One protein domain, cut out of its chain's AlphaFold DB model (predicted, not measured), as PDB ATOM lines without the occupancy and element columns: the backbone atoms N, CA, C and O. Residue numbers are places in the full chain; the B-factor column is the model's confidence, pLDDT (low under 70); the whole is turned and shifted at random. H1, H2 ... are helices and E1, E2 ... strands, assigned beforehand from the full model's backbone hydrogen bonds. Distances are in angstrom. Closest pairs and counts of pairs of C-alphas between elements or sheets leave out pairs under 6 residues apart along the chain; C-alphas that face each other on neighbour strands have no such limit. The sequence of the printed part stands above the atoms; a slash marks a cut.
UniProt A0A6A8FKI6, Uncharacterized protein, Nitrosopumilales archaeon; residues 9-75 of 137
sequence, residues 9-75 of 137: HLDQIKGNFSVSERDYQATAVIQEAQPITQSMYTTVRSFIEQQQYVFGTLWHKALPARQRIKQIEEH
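What this domain is: This is residues 9 to 75 of the 137 residues of an uncharacterized protein of Nitrosopumilales archaeon (UniProt A0A6A8FKI6). A small three-stranded sheet has the long helix H1 across one face, mainly at E1, and beyond it the short helix H2 makes an arm whose residues 70 to 75 stick out. E1, E2, E3 form a meander, each strand the antiparallel neighbour of the one before; H1 and H2 follow. The class is mixed, in two layers, the sheet and H1. The 67 printed residues are loose, radius of gyration of the C-alphas 14.5 A, spanning 44 by 30 by 16 A.

Where its parts are: E1 is residues 16 to 19, with C-alpha 16 at (26.336, 24.505, 23.812); E2 is 24 to 27 and E3 39 to 42. H1, residues 45 to 61, measures 24.7 A between its end C-alphas; H2, residues 65 to 73, 12.2 A, ending at (20.302, 23.718, 47.492).

How they stand to each other: Within hydrogen-bond range are N 18 and O 25, 2.8 A, in hairpin E1 and E2, and N 40 and O 26, 2.8 A, in hairpin E2 and E3. H1 is on the sheet, height 7.7 A, only just over E1 with 3 C-alphas; their closest C-alphas, Val 19 and Gln 52, are 6.3 A apart. H2 is apart from H1. Every O i to N i+4 pair is within range in H1 and H2.

The domain as a whole: The printed part has no cut. The E2 to E3 link, 11 residues, is long. No printed residue is under 70 in pLDDT.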
ATOM      1  N   HIS A   9      26.438  31.013  35.640       89.94
ATOM      2  CA  HIS A   9      25.214  30.304  35.312       89.94
ATOM      3  C   HIS A   9      24.277  31.225  34.536       89.94
ATOM      4  O   HIS A   9      23.974  32.335  34.984       89.94
ATOM      5  N   LEU A  10      23.759  30.737  33.411       89.69
ATOM      6  CA  LEU A  10      22.717  31.410  32.646       89.69
ATOM      7  C   LEU A  10      21.533  30.464  32.449       89.69
ATOM      8  O   LEU A  10      21.688  29.333  31.991       89.69
ATOM      9  N   ASP A  11      20.338  30.933  32.800       84.56
ATOM     10  CA  ASP A  11      19.112  30.168  32.591       84.56
ATOM     11  C   ASP A  11      18.710  30.172  31.104       84.56
ATOM     12  O   ASP A  11      18.988  31.115  30.368       84.56
ATOM     13  N   GLN A  12      17.971  29.139  30.688       80.81
ATOM     14  CA  GLN A  12      17.269  29.071  29.396       80.81
ATOM     15  C   GLN A  12      18.149  29.033  28.128       80.81
ATOM     16  O   GLN A  12      17.647  29.282  27.030       80.81
ATOM     17  N   ILE A  13      19.425  28.646  28.226       81.56
ATOM     18  CA  ILE A  13      20.226  28.320  27.036       81.56
ATOM     19  C   ILE A  13      19.804  26.941  26.491       81.56
ATOM     20  O   ILE A  13      19.752  25.965  27.234       81.56
ATOM     21  N   LYS A  14      19.513  26.852  25.184       73.44
ATOM     22  CA  LYS A  14      19.074  25.617  24.495       73.44
ATOM     23  C   LYS A  14      20.172  24.912  23.675       73.44
ATOM     24  O   LYS A  14      19.861  24.094  22.818       73.44
ATOM     25  N   GLY A  15      21.445  25.219  23.913       76.44
ATOM     26  CA  GLY A  15      22.574  24.653  23.171       76.44
ATOM     27  C   GLY A  15      23.908  24.870  23.879       76.44
ATOM     28  O   GLY A  15      23.973  25.573  24.886       76.44
ATOM     29  N   ASN A  16      24.973  24.267  23.352       83.81
ATOM     30  CA  ASN A  16      26.336  24.505  23.812       83.81
ATOM     31  C   ASN A  16      27.224  24.918  22.643       83.81
ATOM     32  O   ASN A  16      27.013  24.513  21.497       83.81
ATOM     33  N   PHE A  17      28.220  25.729  22.963       92.06
ATOM     34  CA  PHE A  17      29.319  26.011  22.068       92.06
ATOM     35  C   PHE A  17      30.566  26.344  22.882       92.06
ATOM     36  O   PHE A  17      30.480  26.776  24.033       92.06
ATOM     37  N   SER A  18      31.717  26.136  22.265       93.62
ATOM     38  CA  SER A  18      33.005  26.642  22.701       93.62
ATOM     39  C   SER A  18      33.553  27.547  21.612       93.62
ATOM     40  O   SER A  18      33.457  27.247  20.421       93.62
ATOM     41  N   VAL A  19      34.148  28.652  22.031       96.56
ATOM     42  CA  VAL A  19      34.828  29.577  21.137       96.56
ATOM     43  C   VAL A  19      36.196  29.884  21.724       96.56
ATOM     44  O   VAL A  19      36.324  30.125  22.923       96.56
ATOM     45  N   SER A  20      37.216  29.825  20.882       96.12
ATOM     46  CA  SER A  20      38.590  30.165  21.227       96.12
ATOM     47  C   SER A  20      39.107  31.246  20.277       96.12
ATOM     48  O   SER A  20      38.381  31.766  19.431       96.12
ATOM     49  N   GLU A  21      40.383  31.597  20.390       95.56
ATOM     50  CA  GLU A  21      41.043  32.431  19.385       95.56
ATOM     51  C   GLU A  21      41.248  31.706  18.051       95.56
ATOM     52  O   GLU A  21      41.624  32.341  17.072       95.56
ATOM     53  N   ARG A  22      41.095  30.379  17.991       96.69
ATOM     54  CA  ARG A  22      41.483  29.568  16.824       96.69
ATOM     55  C   ARG A  22      40.304  28.902  16.141       96.69
ATOM     56  O   ARG A  22      40.333  28.737  14.924       96.69
ATOM     57  N   ASP A  23      39.304  28.520  16.916       97.19
ATOM     58  CA  ASP A  23      38.180  27.735  16.446       97.19
ATOM     59  C   ASP A  23      36.889  28.036  17.202       97.19
ATOM     60  O   ASP A  23      36.852  28.621  18.289       97.19
ATOM     61  N   TYR A  24      35.808  27.617  16.564       97.19
ATOM     62  CA  TYR A  24      34.497  27.494  17.160       97.19
ATOM     63  C   TYR A  24      34.033  26.052  17.013       97.19
ATOM     64  O   TYR A  24      34.187  25.442  15.949       97.19
ATOM     65  N   GLN A  25      33.398  25.543  18.063       95.31
ATOM     66  CA  GLN A  25      32.748  24.247  18.057       95.31
ATOM     67  C   GLN A  25      31.396  24.339  18.754       95.31
ATOM     68  O   GLN A  25      31.270  24.965  19.798       95.31
ATOM     69  N   ALA A  26      30.376  23.691  18.201       93.00
ATOM     70  CA  ALA A  26      29.065  23.612  18.832       93.00
ATOM     71  C   ALA A  26      28.404  22.263  18.604       93.00
ATOM     72  O   ALA A  26      28.685  21.576  17.620       93.00
ATOM     73  N   THR A  27      27.493  21.909  19.502       87.62
ATOM     74  CA  THR A  27      26.646  20.727  19.360       87.62
ATOM     75  C   THR A  27      25.250  21.162  18.938       87.62
ATOM     76  O   THR A  27      24.614  21.949  19.637       87.62
ATOM     77  N   ALA A  28      24.762  20.660  17.800       76.69
ATOM     78  CA  ALA A  28      23.469  21.083  17.255       76.69
ATOM     79  C   ALA A  28      22.276  20.513  18.042       76.69
ATOM     80  O   ALA A  28      21.236  21.157  18.146       76.69
ATOM     81  N   VAL A  29      22.430  19.310  18.607       75.06
ATOM     82  CA  VAL A  29      21.401  18.622  19.393       75.06
ATOM     83  C   VAL A  29      22.040  18.055  20.651       75.06
ATOM     84  O   VAL A  29      22.914  17.196  20.572       75.06
ATOM     85  N   ILE A  30      21.585  18.524  21.813       73.75
ATOM     86  CA  ILE A  30      21.980  17.981  23.113       73.75
ATOM     87  C   ILE A  30      20.775  17.238  23.674       73.75
ATOM     88  O   ILE A  30      19.743  17.843  23.959       73.75
ATOM     89  N   GLN A  31      20.908  15.924  23.811       75.69
ATOM     90  CA  GLN A  31      19.967  15.093  24.550       75.69
ATOM     91  C   GLN A  31      20.701  14.508  25.748       75.69
ATOM     92  O   GLN A  31      21.815  13.997  25.613       75.69
ATOM     93  N   GLU A  32      20.092  14.628  26.927       77.44
ATOM     94  CA  GLU A  32      20.679  14.104  28.156       77.44
ATOM     95  C   GLU A  32      20.998  12.613  28.006       77.44
ATOM     96  O   GLU A  32      20.201  11.837  27.478       77.44
ATOM     97  N   ALA A  33      22.194  12.235  28.466       78.00
ATOM     98  CA  ALA A  33      22.714  10.870  28.442       78.00
ATOM     99  C   ALA A  33      22.828  10.212  27.048       78.00
ATOM    100  O   ALA A  33      23.002   8.995  26.969       78.00
ATOM    101  N   GLN A  34      22.785  10.985  25.955       80.56
ATOM    102  CA  GLN A  34      22.987  10.465  24.602       80.56
ATOM    103  C   GLN A  34      24.278  10.980  23.951       80.56
ATOM    104  O   GLN A  34      24.720  12.094  24.241       80.56
ATOM    105  N   PRO A  35      24.898  10.182  23.058       81.12
ATOM    106  CA  PRO A  35      26.054  10.624  22.290       81.12
ATOM    107  C   PRO A  35      25.743  11.858  21.442       81.12
ATOM    108  O   PRO A  35      24.642  12.017  20.915       81.12
ATOM    109  N   ILE A  36      26.755  12.699  21.249       80.62
ATOM    110  CA  ILE A  36      26.681  13.820  20.314       80.62
ATOM    111  C   ILE A  36      26.587  13.255  18.896       80.62
ATOM    112  O   ILE A  36      27.521  12.618  18.411       80.62
ATOM    113  N   THR A  37      25.467  13.499  18.223       83.44
ATOM    114  CA  THR A  37      25.227  13.010  16.855       83.44
ATOM    115  C   THR A  37      25.532  14.057  15.789       83.44
ATOM    116  O   THR A  37      25.797  13.707  14.642       83.44
ATOM    117  N   GLN A  38      25.505  15.343  16.148       85.38
ATOM    118  CA  GLN A  38      25.690  16.455  15.219       85.38
ATOM    119  C   GLN A  38      26.518  17.564  15.867       85.38
ATOM    120  O   GLN A  38      26.106  18.160  16.866       85.38
ATOM    121  N   SER A  39      27.671  17.862  15.269       88.69
ATOM    122  CA  SER A  39      28.552  18.947  15.697       88.69
ATOM    123  C   SER A  39      28.897  19.876  14.538       88.69
ATOM    124  O   SER A  39      28.899  19.478  13.374       88.69
ATOM    125  N   MET A  40      29.156  21.133  14.875       91.19
ATOM    126  CA  MET A  40      29.640  22.164  13.969       91.19
ATOM    127  C   MET A  40      31.053  22.533  14.397       91.19
ATOM    128  O   MET A  40      31.285  22.752  15.583       91.19
ATOM    129  N   TYR A  41      31.971  22.627  13.441       95.00
ATOM    130  CA  TYR A  41      33.343  23.077  13.651       95.00
ATOM    131  C   TYR A  41      33.711  24.094  12.575       95.00
ATOM    132  O   TYR A  41      33.363  23.911  11.405       95.00
ATOM    133  N   THR A  42      34.407  25.163  12.953       96.56
ATOM    134  CA  THR A  42      34.902  26.153  11.993       96.56
ATOM    135  C   THR A  42      36.128  26.893  12.512       96.56
ATOM    136  O   THR A  42      36.263  27.150  13.706       96.56
ATOM    137  N   THR A  43      37.002  27.269  11.580       97.88
ATOM    138  CA  THR A  43      38.187  28.117  11.796       97.88
ATOM    139  C   THR A  43      38.074  29.467  11.080       97.88
ATOM    140  O   THR A  43      39.037  30.233  11.009       97.88
ATOM    141  N   VAL A  44      36.900  29.777  10.517       98.25
ATOM    142  CA  VAL A  44      36.661  31.029   9.789       98.25
ATOM    143  C   VAL A  44      36.710  32.204  10.765       98.25
ATOM    144  O   VAL A  44      35.849  32.339  11.632       98.25
ATOM    145  N   ARG A  45      37.714  33.075  10.600       97.62
ATOM    146  CA  ARG A  45      38.035  34.171  11.532       97.62
ATOM    147  C   ARG A  45      36.864  35.104  11.821       97.62
ATOM    148  O   ARG A  45      36.524  35.289  12.982       97.62
ATOM    149  N   SER A  46      36.202  35.606  10.782       97.12
ATOM    150  CA  SER A  46      35.055  36.511  10.927       97.12
ATOM    151  C   SER A  46      33.893  35.877  11.695       97.12
ATOM    152  O   SER A  46      33.214  36.545  12.470       97.12
ATOM    153  N   PHE A  47      33.680  34.570  11.523       96.88
ATOM    154  CA  PHE A  47      32.666  33.843  12.274       96.88
ATOM    155  C   PHE A  47      33.073  33.674  13.741       96.88
ATOM    156  O   PHE A  47      32.251  33.890  14.626       96.88
ATOM    157  N   ILE A  48      34.336  33.328  14.014       97.94
ATOM    158  CA  ILE A  48      34.857  33.212  15.385       97.94
ATOM    159  C   ILE A  48      34.692  34.537  16.133       97.94
ATOM    160  O   ILE A  48      34.150  34.536  17.233       97.94
ATOM    161  N   GLU A  49      35.084  35.660  15.530       97.19
ATOM    162  CA  GLU A  49      34.940  36.998  16.124       97.19
ATOM    163  C   GLU A  49      33.477  37.312  16.470       97.19
ATOM    164  O   GLU A  49      33.168  37.768  17.574       97.19
ATOM    165  N   GLN A  50      32.545  36.980  15.570       97.25
ATOM    166  CA  GLN A  50      31.115  37.124  15.835       97.25
ATOM    167  C   GLN A  50      30.657  36.248  17.016       97.25
ATOM    168  O   GLN A  50      29.899  36.713  17.870       97.25
ATOM    169  N   GLN A  51      31.116  34.996  17.102       96.44
ATOM    170  CA  GLN A  51      30.747  34.093  18.199       96.44
ATOM    171  C   GLN A  51      31.386  34.487  19.536       96.44
ATOM    172  O   GLN A  51      30.757  34.315  20.578       96.44
ATOM    173  N   GLN A  52      32.584  35.076  19.529       96.94
ATOM    174  CA  GLN A  52      33.196  35.659  20.728       96.94
ATOM    175  C   GLN A  52      32.349  36.815  21.276       96.94
ATOM    176  O   GLN A  52      32.139  36.904  22.487       96.94
ATOM    177  N   TYR A  53      31.790  37.657  20.403       96.94
ATOM    178  CA  TYR A  53      30.873  38.719  20.825       96.94
ATOM    179  C   TYR A  53      29.573  38.162  21.434       96.94
ATOM    180  O   TYR A  53      29.112  38.635  22.481       96.94
ATOM    181  N   VAL A  54      28.995  37.123  20.818       94.75
ATOM    182  CA  VAL A  54      27.823  36.418  21.367       94.75
ATOM    183  C   VAL A  54      28.148  35.829  22.740       94.75
ATOM    184  O   VAL A  54      27.383  36.034  23.684       94.75
ATOM    185  N   PHE A  55      29.297  35.165  22.879       94.31
ATOM    186  CA  PHE A  55      29.774  34.640  24.155       94.31
ATOM    187  C   PHE A  55      29.875  35.741  25.212       94.31
ATOM    188  O   PHE A  55      29.271  35.605  26.272       94.31
ATOM    189  N   GLY A  56      30.549  36.856  24.915       94.12
ATOM    190  CA  GLY A  56      30.695  37.975  25.851       94.12
ATOM    191  C   GLY A  56      29.353  38.569  26.289       94.12
ATOM    192  O   GLY A  56      29.155  38.864  27.468       94.12
ATOM    193  N   THR A  57      28.389  38.663  25.370       93.38
ATOM    194  CA  THR A  57      27.029  39.130  25.680       93.38
ATOM    195  C   THR A  57      26.301  38.183  26.636       93.38
ATOM    196  O   THR A  57      25.642  38.637  27.573       93.38
ATOM    197  N   LEU A  58      26.398  36.869  26.413       92.12
ATOM    198  CA  LEU A  58      25.807  35.865  27.303       92.12
ATOM    199  C   LEU A  58      26.510  35.850  28.664       92.12
ATOM    200  O   LEU A  58      25.843  35.802  29.695       92.12
ATOM    201  N   TRP A  59      27.839  35.956  28.659       92.12
ATOM    202  CA  TRP A  59      28.678  35.980  29.851       92.12
ATOM    203  C   TRP A  59      28.323  37.143  30.776       92.12
ATOM    204  O   TRP A  59      28.096  36.943  31.963       92.12
ATOM    205  N   HIS A  60      28.173  38.347  30.219       90.06
ATOM    206  CA  HIS A  60      27.816  39.537  30.992       90.06
ATOM    207  C   HIS A  60      26.407  39.463  31.609       90.06
ATOM    208  O   HIS A  60      26.133  40.103  32.620       90.06
ATOM    209  N   LYS A  61      25.504  38.674  31.016       88.44
ATOM    210  CA  LYS A  61      24.145  38.450  31.538       88.44
ATOM    211  C   LYS A  61      24.068  37.315  32.564       88.44
ATOM    212  O   LYS A  61      23.016  37.126  33.183       88.44
ATOM    213  N   ALA A  62      25.128  36.528  32.706       90.25
ATOM    214  CA  ALA A  62      25.144  35.353  33.558       90.25
ATOM    215  C   ALA A  62      25.417  35.723  35.025       90.25
ATOM    216  O   ALA A  62      26.035  36.738  35.342       90.25
ATOM    217  N   LEU A  63      24.924  34.896  35.946       89.44
ATOM    218  CA  LEU A  63      25.113  35.070  37.388       89.44
ATOM    219  C   LEU A  63      26.273  34.206  37.887       89.44
ATOM    220  O   LEU A  63      26.505  33.144  37.319       89.44
ATOM    221  N   PRO A  64      26.949  34.542  38.995       90.25
ATOM    222  CA  PRO A  64      27.951  33.652  39.580       90.25
ATOM    223  C   PRO A  64      27.371  32.261  39.892       90.25
ATOM    224  O   PRO A  64      26.352  32.158  40.585       90.25
ATOM    225  N   ALA A  65      28.018  31.168  39.456       90.44
ATOM    226  CA  ALA A  65      27.469  29.822  39.672       90.44
ATOM    227  C   ALA A  65      27.298  29.494  41.157       90.44
ATOM    228  O   ALA A  65      26.309  28.872  41.531       90.44
ATOM    229  N   ARG A  66      28.189  29.984  42.028       88.12
ATOM    230  CA  ARG A  66      28.062  29.821  43.485       88.12
ATOM    231  C   ARG A  66      26.731  30.361  44.016       88.12
ATOM    232  O   ARG A  66      26.123  29.734  44.880       88.12
ATOM    233  N   GLN A  67      26.271  31.500  43.494       88.44
ATOM    234  CA  GLN A  67      24.972  32.064  43.860       88.44
ATOM    235  C   GLN A  67      23.838  31.144  43.406       88.44
ATOM    236  O   GLN A  67      22.929  30.867  44.186       88.44
ATOM    237  N   ARG A  68      23.902  30.635  42.168       89.25
ATOM    238  CA  ARG A  68      22.875  29.726  41.651       89.25
ATOM    239  C   ARG A  68      22.835  28.404  42.416       89.25
ATOM    240  O   ARG A  68      21.743  27.974  42.771       89.25
ATOM    241  N   ILE A  69      23.987  27.787  42.678       90.00
ATOM    242  CA  ILE A  69      24.108  26.522  43.421       90.00
ATOM    243  C   ILE A  69      23.434  26.661  44.784       90.00
ATOM    244  O   ILE A  69      22.534  25.886  45.091       90.00
ATOM    245  N   LYS A  70      23.765  27.721  45.533       89.75
ATOM    246  CA  LYS A  70      23.144  28.005  46.831       89.75
ATOM    247  C   LYS A  70      21.614  28.094  46.734       89.75
ATOM    248  O   LYS A  70      20.911  27.467  47.515       89.75
ATOM    249  N   GLN A  71      21.087  28.821  45.744       87.38
ATOM    250  CA  GLN A  71      19.637  28.936  45.528       87.38
ATOM    251  C   GLN A  71      18.970  27.585  45.215       87.38
ATOM    252  O   GLN A  71      17.831  27.365  45.624       87.38
ATOM    253  N   ILE A  72      19.654  26.693  44.485       87.94
ATOM    254  CA  ILE A  72      19.159  25.336  44.191       87.94
ATOM    255  C   ILE A  72      19.108  24.506  45.475       87.94
ATOM    256  O   ILE A  72      18.067  23.927  45.774       87.94
ATOM    257  N   GLU A  73      20.200  24.478  46.238       91.75
ATOM    258  CA  GLU A  73      20.302  23.718  47.492       91.75
ATOM    259  C   GLU A  73      19.260  24.183  48.524       91.75
ATOM    260  O   GLU A  73      18.568  23.372  49.141       91.75
ATOM    261  N   GLU A  74      19.071  25.497  48.649       92.81
ATOM    262  CA  GLU A  74      18.108  26.116  49.567       92.81
ATOM    263  C   GLU A  74      16.663  26.116  49.031       92.81
ATOM    264  O   GLU A  74      15.779  26.700  49.659       92.81
ATOM    265  N   HIS A  75      16.398  25.501  47.869       87.75
ATOM    266  CA  HIS A  75      15.076  25.456  47.221       87.75
ATOM    267  C   HIS A  75      14.410  26.838  47.078       87.75
ATOM    268  O   HIS A  75      13.182  26.975  47.066       87.75
TER     269      HIS A  75